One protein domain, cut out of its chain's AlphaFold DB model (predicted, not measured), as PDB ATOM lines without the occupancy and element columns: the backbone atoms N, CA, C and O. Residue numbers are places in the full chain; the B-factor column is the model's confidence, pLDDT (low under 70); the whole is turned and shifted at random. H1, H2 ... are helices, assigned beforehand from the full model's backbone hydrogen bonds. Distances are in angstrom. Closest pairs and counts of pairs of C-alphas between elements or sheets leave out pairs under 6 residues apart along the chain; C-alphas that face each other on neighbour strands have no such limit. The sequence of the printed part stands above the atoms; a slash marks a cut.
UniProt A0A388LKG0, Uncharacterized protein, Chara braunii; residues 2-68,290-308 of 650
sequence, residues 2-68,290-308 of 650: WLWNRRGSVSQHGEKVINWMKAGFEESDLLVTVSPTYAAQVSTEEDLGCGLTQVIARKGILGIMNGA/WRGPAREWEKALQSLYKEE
ATOM      1  N   TRP A   2     -60.017  45.926 -17.731       33.66
ATOM      2  CA  TRP A   2     -59.893  46.656 -16.465       33.66
ATOM      3  C   TRP A   2     -59.845  45.685 -15.279       33.66
ATOM      4  O   TRP A   2     -60.858  45.390 -14.653       33.66
ATOM      5  N   LEU A   3     -58.646  45.181 -14.974       34.81
ATOM      6  CA  LEU A   3     -58.366  44.436 -13.746       34.81
ATOM      7  C   LEU A   3     -58.565  45.350 -12.530       34.81
ATOM      8  O   LEU A   3     -57.647  46.058 -12.115       34.81
ATOM      9  N   TRP A   4     -59.769  45.334 -11.956       48.44
ATOM     10  CA  TRP A   4     -60.059  46.065 -10.729       48.44
ATOM     11  C   TRP A   4     -59.333  45.395  -9.561       48.44
ATOM     12  O   TRP A   4     -59.692  44.306  -9.112       48.44
ATOM     13  N   ASN A   5     -58.245  46.013  -9.108       38.69
ATOM     14  CA  ASN A   5     -57.348  45.380  -8.151       38.69
ATOM     15  C   ASN A   5     -58.014  45.264  -6.764       38.69
ATOM     16  O   ASN A   5     -58.770  46.142  -6.346       38.69
ATOM     17  N   ARG A   6     -57.718  44.195  -6.012       42.19
ATOM     18  CA  ARG A   6     -58.441  43.798  -4.774       42.19
ATOM     19  C   ARG A   6     -58.280  44.754  -3.574       42.19
ATOM     20  O   ARG A   6     -58.604  44.383  -2.446       42.19
ATOM     21  N   ARG A   7     -57.727  45.955  -3.764       36.94
ATOM     22  CA  ARG A   7     -57.398  46.924  -2.706       36.94
ATOM     23  C   ARG A   7     -57.638  48.363  -3.160       36.94
ATOM     24  O   ARG A   7     -56.701  49.096  -3.451       36.94
ATOM     25  N   GLY A   8     -58.904  48.768  -3.120       44.41
ATOM     26  CA  GLY A   8     -59.313  50.149  -3.369       44.41
ATOM     27  C   GLY A   8     -59.395  50.504  -4.852       44.41
ATOM     28  O   GLY A   8     -58.752  49.903  -5.707       44.41
ATOM     29  N   SER A   9     -60.242  51.481  -5.149       45.75
ATOM     30  CA  SER A   9     -60.496  51.975  -6.496       45.75
ATOM     31  C   SER A   9     -59.278  52.741  -7.012       45.75
ATOM     32  O   SER A   9     -59.062  53.885  -6.619       45.75
ATOM     33  N   VAL A  10     -58.481  52.096  -7.862       42.66
ATOM     34  CA  VAL A  10     -57.279  52.667  -8.480       42.66
ATOM     35  C   VAL A  10     -57.237  52.227  -9.947       42.66
ATOM     36  O   VAL A  10     -57.361  51.034 -10.227       42.66
ATOM     37  N   SER A  11     -57.106  53.175 -10.878       51.56
ATOM     38  CA  SER A  11     -56.940  52.907 -12.312       51.56
ATOM     39  C   SER A  11     -55.596  52.226 -12.590       51.56
ATOM     40  O   SER A  11     -54.703  52.218 -11.741       51.56
ATOM     41  N   GLN A  12     -55.388  51.730 -13.815       45.50
ATOM     42  CA  GLN A  12     -54.050  51.295 -14.251       45.50
ATOM     43  C   GLN A  12     -52.994  52.425 -14.173       45.50
ATOM     44  O   GLN A  12     -51.804  52.134 -14.140       45.50
ATOM     45  N   HIS A  13     -53.429  53.688 -14.066       52.78
ATOM     46  CA  HIS A  13     -52.600  54.893 -13.968       52.78
ATOM     47  C   HIS A  13     -52.519  55.481 -12.541       52.78
ATOM     48  O   HIS A  13     -52.014  56.581 -12.357       52.78
ATOM     49  N   GLY A  14     -53.011  54.778 -11.510       56.19
ATOM     50  CA  GLY A  14     -52.916  55.239 -10.114       56.19
ATOM     51  C   GLY A  14     -54.044  56.171  -9.639       56.19
ATOM     52  O   GLY A  14     -54.058  56.572  -8.476       56.19
ATOM     53  N   GLU A  15     -55.015  56.493 -10.494       57.66
ATOM     54  CA  GLU A  15     -56.089  57.448 -10.187       57.66
ATOM     55  C   GLU A  15     -57.276  56.802  -9.464       57.66
ATOM     56  O   GLU A  15     -57.645  55.661  -9.741       57.66
ATOM     57  N   LYS A  16     -57.946  57.543  -8.574       63.78
ATOM     58  CA  LYS A  16     -59.145  57.048  -7.880       63.78
ATOM     59  C   LYS A  16     -60.372  57.057  -8.795       63.78
ATOM     60  O   LYS A  16     -61.030  58.083  -8.933       63.78
ATOM     61  N   VAL A  17     -60.725  55.901  -9.354       75.44
ATOM     62  CA  VAL A  17     -61.919  55.747 -10.207       75.44
ATOM     63  C   VAL A  17     -63.155  55.396  -9.374       75.44
ATOM     64  O   VAL A  17     -63.113  54.501  -8.530       75.44
ATOM     65  N   ILE A  18     -64.287  56.054  -9.628       84.69
ATOM     66  CA  ILE A  18     -65.574  55.704  -9.009       84.69
ATOM     67  C   ILE A  18     -66.199  54.537  -9.783       84.69
ATOM     68  O   ILE A  18     -66.455  54.652 -10.977       84.69
ATOM     69  N   ASN A  19     -66.487  53.422  -9.107       86.00
ATOM     70  CA  ASN A  19     -67.216  52.298  -9.698       86.00
ATOM     71  C   ASN A  19     -68.705  52.389  -9.326       86.00
ATOM     72  O   ASN A  19     -69.092  52.072  -8.199       86.00
ATOM     73  N   TRP A  20     -69.525  52.836 -10.280       92.88
ATOM     74  CA  TRP A  20     -70.961  53.064 -10.090       92.88
ATOM     75  C   TRP A  20     -71.729  51.757  -9.851       92.88
ATOM     76  O   TRP A  20     -72.599  51.713  -8.987       92.88
ATOM     77  N   MET A  21     -71.362  50.671 -10.540       93.25
ATOM     78  CA  MET A  21     -71.971  49.350 -10.332       93.25
ATOM     79  C   MET A  21     -71.666  48.809  -8.931       93.25
ATOM     80  O   MET A  21     -72.564  48.314  -8.257       93.25
ATOM     81  N   LYS A  22     -70.429  48.976  -8.444       92.88
ATOM     82  CA  LYS A  22     -70.077  48.647  -7.058       92.88
ATOM     83  C   LYS A  22     -70.899  49.475  -6.071       92.88
ATOM     84  O   LYS A  22     -71.360  48.916  -5.087       92.88
ATOM     85  N   ALA A  23     -71.066  50.779  -6.303       93.06
ATOM     86  CA  ALA A  23     -71.899  51.619  -5.440       93.06
ATOM     87  C   ALA A  23     -73.353  51.115  -5.414       93.06
ATOM     88  O   ALA A  23     -73.888  50.896  -4.334       93.06
ATOM     89  N   GLY A  24     -73.937  50.807  -6.577       95.25
ATOM     90  CA  GLY A  24     -75.248  50.158  -6.667       95.25
ATOM     91  C   GLY A  24     -75.315  48.858  -5.857       95.25
ATOM     92  O   GLY A  24     -76.188  48.707  -5.014       95.25
ATOM     93  N   PHE A  25     -74.346  47.952  -6.018       94.56
ATOM     94  CA  PHE A  25     -74.335  46.687  -5.273       94.56
ATOM     95  C   PHE A  25     -74.184  46.853  -3.752       94.56
ATOM     96  O   PHE A  25     -74.711  46.043  -2.993       94.56
ATOM     97  N   GLU A  26     -73.456  47.870  -3.288       93.06
ATOM     98  CA  GLU A  26     -73.275  48.135  -1.854       93.06
ATOM     99  C   GLU A  26     -74.509  48.800  -1.225       93.06
ATOM    100  O   GLU A  26     -74.868  48.453  -0.100       93.06
ATOM    101  N   GLU A  27     -75.188  49.693  -1.949       95.06
ATOM    102  CA  GLU A  27     -76.307  50.492  -1.423       95.06
ATOM    103  C   GLU A  27     -77.701  49.896  -1.708       95.06
ATOM    104  O   GLU A  27     -78.657  50.271  -1.038       95.06
ATOM    105  N   SER A  28     -77.850  48.957  -2.652       95.25
ATOM    106  CA  SER A  28     -79.135  48.283  -2.913       95.25
ATOM    107  C   SER A  28     -79.503  47.244  -1.845       95.25
ATOM    108  O   SER A  28     -78.642  46.504  -1.349       95.25
ATOM    109  N   ASP A  29     -80.807  47.147  -1.562       93.88
ATOM    110  CA  ASP A  29     -81.413  46.156  -0.659       93.88
ATOM    111  C   ASP A  29     -81.463  44.743  -1.265       93.88
ATOM    112  O   ASP A  29     -81.294  43.755  -0.555       93.88
ATOM    113  N   LEU A  30     -81.638  44.638  -2.588       94.69
ATOM    114  CA  LEU A  30     -81.632  43.378  -3.335       94.69
ATOM    115  C   LEU A  30     -80.826  43.524  -4.625       94.69
ATOM    116  O   LEU A  30     -81.013  44.481  -5.376       94.69
ATOM    117  N   LEU A  31     -79.975  42.538  -4.914       96.88
ATOM    118  CA  LEU A  31     -79.318  42.404  -6.214       96.88
ATOM    119  C   LEU A  31     -80.072  41.368  -7.047       96.88
ATOM    120  O   LEU A  31     -80.355  40.271  -6.561       96.88
ATOM    121  N   VAL A  32     -80.364  41.693  -8.307       97.31
ATOM    122  CA  VAL A  32     -81.024  40.787  -9.256       97.31
ATOM    123  C   VAL A  32     -80.234  40.738 -10.562       97.31
ATOM    124  O   VAL A  32     -79.711  41.752 -11.019       97.31
ATOM    125  N   THR A  33     -80.159  39.560 -11.175       97.12
ATOM    126  CA  THR A  33     -79.694  39.359 -12.551       97.12
ATOM    127  C   THR A  33     -80.615  38.391 -13.297       97.12
ATOM    128  O   THR A  33     -81.492  37.759 -12.713       97.12
ATOM    129  N   VAL A  34     -80.429  38.286 -14.607       97.06
ATOM    130  CA  VAL A  34     -81.407  37.740 -15.564       97.06
ATOM    131  C   VAL A  34     -81.371  36.206 -15.732       97.06
ATOM    132  O   VAL A  34     -81.833  35.682 -16.741       97.06
ATOM    133  N   SER A  35     -80.786  35.472 -14.775       97.00
ATOM    134  CA  SER A  35     -80.631  34.004 -14.811       97.00
ATOM    135  C   SER A  35     -80.146  33.452 -13.458       97.00
ATOM    136  O   SER A  35     -79.184  33.993 -12.902       97.00
ATOM    137  N   PRO A  36     -80.751  32.368 -12.922       97.38
ATOM    138  CA  PRO A  36     -80.232  31.621 -11.770       97.38
ATOM    139  C   PRO A  36     -78.789  31.126 -11.935       97.38
ATOM    140  O   PRO A  36     -77.963  31.329 -11.042       97.38
ATOM    141  N   THR A  37     -78.452  30.516 -13.075       97.38
ATOM    142  CA  THR A  37     -77.096  30.008 -13.321       97.38
ATOM    143  C   THR A  37     -76.083  31.146 -13.439       97.38
ATOM    144  O   THR A  37     -74.999  31.064 -12.861       97.38
ATOM    145  N   TYR A  38     -76.427  32.243 -14.118       97.19
ATOM    146  CA  TYR A  38     -75.546  33.403 -14.225       97.19
ATOM    147  C   TYR A  38     -75.338  34.090 -12.867       97.19
ATOM    148  O   TYR A  38     -74.207  34.444 -12.547       97.19
ATOM    149  N   ALA A  39     -76.377  34.192 -12.025       97.38
ATOM    150  CA  ALA A  39     -76.281  34.693 -10.649       97.38
ATOM    151  C   ALA A  39     -75.252  33.908  -9.813       97.38
ATOM    152  O   ALA A  39     -74.404  34.499  -9.138       97.38
ATOM    153  N   ALA A  40     -75.275  32.575  -9.907       96.94
ATOM    154  CA  ALA A  40     -74.284  31.712  -9.268       96.94
ATOM    155  C   ALA A  40     -72.874  31.909  -9.860       96.94
ATOM    156  O   ALA A  40     -71.896  31.992  -9.114       96.94
ATOM    157  N   GLN A  41     -72.764  32.037 -11.186       96.00
ATOM    158  CA  GLN A  41     -71.494  32.246 -11.885       96.00
ATOM    159  C   GLN A  41     -70.827  33.579 -11.510       96.00
ATOM    160  O   GLN A  41     -69.677  33.567 -11.083       96.00
ATOM    161  N   VAL A  42     -71.529  34.719 -11.558       95.75
ATOM    162  CA  VAL A  42     -70.946  36.028 -11.174       95.75
ATOM    163  C   VAL A  42     -70.621  36.140  -9.679       95.75
ATOM    164  O   VAL A  42     -69.840  36.999  -9.277       95.75
ATOM    165  N   SER A  43     -71.189  35.257  -8.852       95.56
ATOM    166  CA  SER A  43     -70.891  35.147  -7.417       95.56
ATOM    167  C   SER A  43     -69.684  34.258  -7.101       95.56
ATOM    168  O   SER A  43     -69.243  34.223  -5.953       95.56
ATOM    169  N   THR A  44     -69.159  33.502  -8.071       94.38
ATOM    170  CA  THR A  44     -68.126  32.473  -7.827       94.38
ATOM    171  C   THR A  44     -66.938  32.523  -8.791       94.38
ATOM    172  O   THR A  44     -65.831  32.152  -8.404       94.38
ATOM    173  N   GLU A  45     -67.127  33.013 -10.015       92.81
ATOM    174  CA  GLU A  45     -66.104  33.082 -11.059       92.81
ATOM    175  C   GLU A  45     -65.580  34.518 -11.218       92.81
ATOM    176  O   GLU A  45     -66.298  35.396 -11.691       92.81
ATOM    177  N   GLU A  46     -64.313  34.766 -10.862       89.62
ATOM    178  CA  GLU A  46     -63.732  36.126 -10.829       89.62
ATOM    179  C   GLU A  46     -63.758  36.843 -12.192       89.62
ATOM    180  O   GLU A  46     -63.987  38.052 -12.248       89.62
ATOM    181  N   ASP A  47     -63.576  36.096 -13.288       87.88
ATOM    182  CA  ASP A  47     -63.618  36.626 -14.657       87.88
ATOM    183  C   ASP A  47     -65.031  37.117 -15.039       87.88
ATOM    184  O   ASP A  47     -65.162  38.136 -15.716       87.88
ATOM    185  N   LEU A  48     -66.094  36.443 -14.569       89.44
ATOM    186  CA  LEU A  48     -67.494  36.838 -14.813       89.44
ATOM    187  C   LEU A  48     -67.994  37.881 -13.812       89.44
ATOM    188  O   LEU A  48     -68.776  38.752 -14.179       89.44
ATOM    189  N   GLY A  49     -67.535  37.815 -12.561       87.88
ATOM    190  CA  GLY A  49     -67.790  38.845 -11.555       87.88
ATOM    191  C   GLY A  49     -67.010  40.142 -11.801       87.88
ATOM    192  O   GLY A  49     -67.267  41.132 -11.121       87.88
ATOM    193  N   CYS A  50     -66.052  40.154 -12.739       88.81
ATOM    194  CA  CYS A  50     -65.244  41.314 -13.139       88.81
ATOM    195  C   CYS A  50     -64.613  42.076 -11.950       88.81
ATOM    196  O   CYS A  50     -64.578  43.307 -11.915       88.81
ATOM    197  N   GLY A  51     -64.141  41.339 -10.936       88.00
ATOM    198  CA  GLY A  51     -63.585  41.896  -9.692       88.00
ATOM    199  C   GLY A  51     -64.621  42.364  -8.653       88.00
ATOM    200  O   GLY A  51     -64.241  42.774  -7.555       88.00
ATOM    201  N   LEU A  52     -65.921  42.270  -8.949       92.56
ATOM    202  CA  LEU A  52     -67.029  42.521  -8.016       92.56
ATOM    203  C   LEU A  52     -67.582  41.242  -7.368       92.56
ATOM    204  O   LEU A  52     -68.393  41.342  -6.448       92.56
ATOM    205  N   THR A  53     -67.095  40.061  -7.761       94.19
ATOM    206  CA  THR A  53     -67.453  38.718  -7.256       94.19
ATOM    207  C   THR A  53     -67.654  38.677  -5.741       94.19
ATOM    208  O   THR A  53     -68.663  38.185  -5.250       94.19
ATOM    209  N   GLN A  54     -66.720  39.254  -4.972       92.81
ATOM    210  CA  GLN A  54     -66.766  39.256  -3.503       92.81
ATOM    211  C   GLN A  54     -67.839  40.190  -2.919       92.81
ATOM    212  O   GLN A  54     -68.320  39.952  -1.814       92.81
ATOM    213  N   VAL A  55     -68.193  41.266  -3.626       93.50
ATOM    214  CA  VAL A  55     -69.290  42.169  -3.236       93.50
ATOM    215  C   VAL A  55     -70.621  41.475  -3.501       93.50
ATOM    216  O   VAL A  55     -71.447  41.395  -2.594       93.50
ATOM    217  N   ILE A  56     -70.769  40.894  -4.695       95.62
ATOM    218  CA  ILE A  56     -71.946  40.126  -5.116       95.62
ATOM    219  C   ILE A  56     -72.183  38.949  -4.156       95.62
ATOM    220  O   ILE A  56     -73.249  38.849  -3.559       95.62
ATOM    221  N   ALA A  57     -71.170  38.109  -3.920       94.31
ATOM    222  CA  ALA A  57     -71.273  36.943  -3.042       94.31
ATOM    223  C   ALA A  57     -71.575  37.302  -1.575       94.31
ATOM    224  O   ALA A  57     -72.268  36.552  -0.893       94.31
ATOM    225  N   ARG A  58     -71.072  38.445  -1.080       95.12
ATOM    226  CA  ARG A  58     -71.359  38.928   0.283       95.12
ATOM    227  C   ARG A  58     -72.797  39.427   0.430       95.12
ATOM    228  O   ARG A  58     -73.391  39.224   1.483       95.12
ATOM    229  N   LYS A  59     -73.317  40.123  -0.583       92.81
ATOM    230  CA  LYS A  59     -74.691  40.651  -0.604       92.81
ATOM    231  C   LYS A  59     -75.731  39.571  -0.910       92.81
ATOM    232  O   LYS A  59     -76.850  39.662  -0.423       92.81
ATOM    233  N   GLY A  60     -75.347  38.560  -1.686       95.00
ATOM    234  CA  GLY A  60     -76.282  37.671  -2.365       95.00
ATOM    235  C   GLY A  60     -76.856  38.336  -3.618       95.00
ATOM    236  O   GLY A  60     -76.990  39.556  -3.695       95.00
ATOM    237  N   ILE A  61     -77.184  37.522  -4.618       96.94
ATOM    238  CA  ILE A  61     -77.825  37.967  -5.856       96.94
ATOM    239  C   ILE A  61     -78.861  36.936  -6.291       96.94
ATOM    240  O   ILE A  61     -78.601  35.732  -6.292       96.94
ATOM    241  N   LEU A  62     -80.051  37.416  -6.636       97.56
ATOM    242  CA  LEU A  62     -81.134  36.596  -7.153       97.56
ATOM    243  C   LEU A  62     -81.030  36.503  -8.676       97.56
ATOM    244  O   LEU A  62     -80.841  37.508  -9.355       97.56
ATOM    245  N   GLY A  63     -81.186  35.303  -9.223       97.69
ATOM    246  CA  GLY A  63     -81.346  35.108 -10.658       97.69
ATOM    247  C   GLY A  63     -82.811  34.895 -11.019       97.69
ATOM    248  O   GLY A  63     -83.433  33.977 -10.490       97.69
ATOM    249  N   ILE A  64     -83.355  35.703 -11.928       97.69
ATOM    250  CA  ILE A  64     -84.703  35.532 -12.484       97.69
ATOM    251  C   ILE A  64     -84.573  35.450 -13.999       97.69
ATOM    252  O   ILE A  64     -84.154  36.416 -14.626       97.69
ATOM    253  N   MET A  65     -84.912  34.299 -14.584       96.69
ATOM    254  CA  MET A  65     -84.789  34.105 -16.030       96.69
ATOM    255  C   MET A  65     -85.738  35.034 -16.797       96.69
ATOM    256  O   MET A  65     -86.882  35.215 -16.386       96.69
ATOM    257  N   ASN A  66     -85.276  35.607 -17.908       95.50
ATOM    258  CA  ASN A  66     -86.105  36.450 -18.775       95.50
ATOM    259  C   ASN A  66     -87.190  35.647 -19.512       95.50
ATOM    260  O   ASN A  66     -87.025  34.460 -19.791       95.50
ATOM    261  N   GLY A  67     -88.279  36.332 -19.872       95.75
ATOM    262  CA  GLY A  67     -89.248  35.850 -20.859       95.75
ATOM    263  C   GLY A  67     -88.968  36.426 -22.249       95.75
ATOM    264  O   GLY A  67     -88.093  37.277 -22.422       95.75
ATOM    265  N   ALA A  68     -89.749  35.990 -23.231       96.06
ATOM    266  CA  ALA A  68     -89.801  36.557 -24.574       96.06
ATOM    267  C   ALA A  68     -91.141  37.274 -24.823       96.06
ATOM    268  O   ALA A  68     -92.157  36.983 -24.177       96.06
ATOM    269  N   TRP A 290     -93.371  36.263 -20.595       97.56
ATOM    270  CA  TRP A 290     -93.075  37.015 -19.370       97.56
ATOM    271  C   TRP A 290     -93.957  36.660 -18.157       97.56
ATOM    272  O   TRP A 290     -93.629  37.058 -17.041       97.56
ATOM    273  N   ARG A 291     -95.037  35.878 -18.316       97.12
ATOM    274  CA  ARG A 291     -95.961  35.525 -17.222       97.12
ATOM    275  C   ARG A 291     -95.301  34.719 -16.101       97.12
ATOM    276  O   ARG A 291     -95.664  34.896 -14.939       97.12
ATOM    277  N   GLY A 292     -94.373  33.821 -16.434       95.81
ATOM    278  CA  GLY A 292     -93.583  33.078 -15.447       95.81
ATOM    279  C   GLY A 292     -92.611  34.003 -14.703       95.81
ATOM    280  O   GLY A 292     -92.793  34.219 -13.503       95.81
ATOM    281  N   PRO A 293     -91.645  34.618 -15.409       96.94
ATOM    282  CA  PRO A 293     -90.679  35.564 -14.849       96.94
ATOM    283  C   PRO A 293     -91.294  36.686 -14.007       96.94
ATOM    284  O   PRO A 293     -90.801  36.968 -12.917       96.94
ATOM    285  N   ALA A 294     -92.400  37.294 -14.452       98.06
ATOM    286  CA  ALA A 294     -93.065  38.378 -13.727       98.06
ATOM    287  C   ALA A 294     -93.549  37.958 -12.326       98.06
ATOM    288  O   ALA A 294     -93.506  38.768 -11.403       98.06
ATOM    289  N   ARG A 295     -93.947  36.692 -12.131       97.81
ATOM    290  CA  ARG A 295     -94.323  36.163 -10.806       97.81
ATOM    291  C   ARG A 295     -93.119  35.987  -9.890       97.81
ATOM    292  O   ARG A 295     -93.248  36.163  -8.682       97.81
ATOM    293  N   GLU A 296     -91.956  35.638 -10.431       97.25
ATOM    294  CA  GLU A 296     -90.726  35.549  -9.637       97.25
ATOM    295  C   GLU A 296     -90.212  36.948  -9.259       97.25
ATOM    296  O   GLU A 296     -89.830  37.165  -8.110       97.25
ATOM    297  N   TRP A 297     -90.322  37.925 -10.170       97.50
ATOM    298  CA  TRP A 297     -90.100  39.344  -9.867       97.50
ATOM    299  C   TRP A 297     -91.060  39.856  -8.786       97.50
ATOM    300  O   TRP A 297     -90.621  40.478  -7.821       97.50
ATOM    301  N   GLU A 298     -92.356  39.549  -8.888       97.44
ATOM    302  CA  GLU A 298     -93.349  39.926  -7.877       97.44
ATOM    303  C   GLU A 298     -92.986  39.364  -6.491       97.44
ATOM    304  O   GLU A 298     -92.977  40.109  -5.509       97.44
ATOM    305  N   LYS A 299     -92.622  38.077  -6.395       96.38
ATOM    306  CA  LYS A 299     -92.178  37.464  -5.129       96.38
ATOM    307  C   LYS A 299     -90.960  38.176  -4.536       96.38
ATOM    308  O   LYS A 299     -90.947  38.417  -3.329       96.38
ATOM    309  N   ALA A 300     -89.969  38.505  -5.367       95.31
ATOM    310  CA  ALA A 300     -88.735  39.170  -4.952       95.31
ATOM    311  C   ALA A 300     -88.974  40.601  -4.437       95.31
ATOM    312  O   ALA A 300     -88.373  41.026  -3.454       95.31
ATOM    313  N   LEU A 301     -89.902  41.338  -5.052       95.56
ATOM    314  CA  LEU A 301     -90.304  42.663  -4.573       95.56
ATOM    315  C   LEU A 301     -91.161  42.569  -3.296       95.56
ATOM    316  O   LEU A 301     -91.023  43.383  -2.382       95.56
ATOM    317  N   GLN A 302     -92.015  41.545  -3.182       95.00
ATOM    318  CA  GLN A 302     -92.828  41.315  -1.986       95.00
ATOM    319  C   GLN A 302     -92.023  40.870  -0.753       95.00
ATOM    320  O   GLN A 302     -92.499  41.093   0.365       95.00
ATOM    321  N   SER A 303     -90.860  40.221  -0.897       92.06
ATOM    322  CA  SER A 303     -90.033  39.843   0.264       92.06
ATOM    323  C   SER A 303     -89.459  41.072   0.967       92.06
ATOM    324  O   SER A 303     -89.596  41.172   2.185       92.06
ATOM    325  N   LEU A 304     -88.968  42.058   0.208       90.44
ATOM    326  CA  LEU A 304     -88.464  43.331   0.743       90.44
ATOM    327  C   LEU A 304     -89.508  44.046   1.619       90.44
ATOM    328  O   LEU A 304     -89.226  44.451   2.745       90.44
ATOM    329  N   TYR A 305     -90.760  44.115   1.154       84.06
ATOM    330  CA  TYR A 305     -91.845  44.745   1.914       84.06
ATOM    331  C   TYR A 305     -92.211  43.989   3.209       84.06
ATOM    332  O   TYR A 305     -92.640  44.592   4.196       84.06
ATOM    333  N   LYS A 306     -92.053  42.657   3.232       74.31
ATOM    334  CA  LYS A 306     -92.327  41.828   4.421       74.31
ATOM    335  C   LYS A 306     -91.224  41.948   5.470       74.31
ATOM    336  O   LYS A 306     -91.536  41.926   6.659       74.31
ATOM    337  N   GLU A 307     -89.972  42.104   5.049       66.94
ATOM    338  CA  GLU A 307     -88.831  42.326   5.944       66.94
ATOM    339  C   GLU A 307     -88.927  43.684   6.652       66.94
ATOM    340  O   GLU A 307     -88.832  43.729   7.878       66.94
ATOM    341  N   GLU A 308     -89.262  44.769   5.938       62.16
ATOM    342  CA  GLU A 308     -89.544  46.060   6.589       62.16
ATOM    343  C   GLU A 308     -90.638  45.946   7.660       62.16
ATOM    344  O   GLU A 308     -90.540  46.530   8.741       62.16
TER     345      GLU A 308
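Overview. This is residues 2 to 68 and 290 to 308 of the 650 residues of an uncharacterized protein of Chara braunii (UniProt A0A388LKG0). What does the model look like? It is a loose cluster of four short helices, H1 to H4, with residues 2 to 19, a long stretch with no named element, reaching off towards one end of the longest axis, and the longer helix H5 set off at the other end. Between the cluster and H5 run two strand-like stretches of chain, with residues 32 to 33 paired parallel with residues 62 to 63. What is it built of? The printed part has 86 residues with five named helices in the order H1, H2, H3, H4, H5 and no named strand; its class is all helix. How large is it? It is loose and elongated, with a radius of gyration of the C-alphas of 15.1 A and spans of 47 by 29 by 20 A.

Arrangement. What does the first helix meet? H1, residues 20 to 27, touches H4, residues 53 to 59; their closest C-alphas, those of Phe 25 and Ile 56, are 7.0 A apart. They run the same way at a shallow tilt of 28 degrees. How do the next two helices stand? H2, residues 36 to 42, and H3, residues 46 to 49, touch only at the corner by their link, with the closest C-alphas, those of Val 42 and Gly 49, 4.2 A apart. H2 and H4 are close but not clearly touching, at a steep tilt of 56 degrees, opposite ways; their closest C-alphas, those of Val 42 and Thr 53, are 5.9 A apart. Where is the last helix, and how do the helix backbones run? H5, residues 291 to 308, touches no helix. In H1, H2 and H4 every O i to N i+4 pair is within hydrogen-bond range, in H5 11 of 14 are, and H3 is too short for such a pair.

Along the chain. Where does the first helix begin? H1 begins at C-alpha 20, (-70.961, 53.064, -10.090), and is 10.5 A long from first to last C-alpha. How long are the next three? H2 measures 10.3 A, H3 4.9 A and H4 10.0 A from first to last C-alpha. Where does the last one end? H5 measures 26.8 A and ends at C-alpha 308, (-89.544, 46.060, 6.589).

Size, cuts and confidence. How far does it reach? The two C-alphas farthest apart, those of Gly 14 and Arg 291, are 47.9 A apart. Is the printed part cut? Residues 69 to 289 are not printed, and C-alphas 68 and 290 are 6.2 A apart across the cut. Which links are tight? Those from H2 to H3 and from H3 to H4 are tight, and H1 to H2 is short. Where is confidence low? The pLDDT is under 70 in residues 2 to 16 and 307 to 308; the mean of the printed part is 84.9.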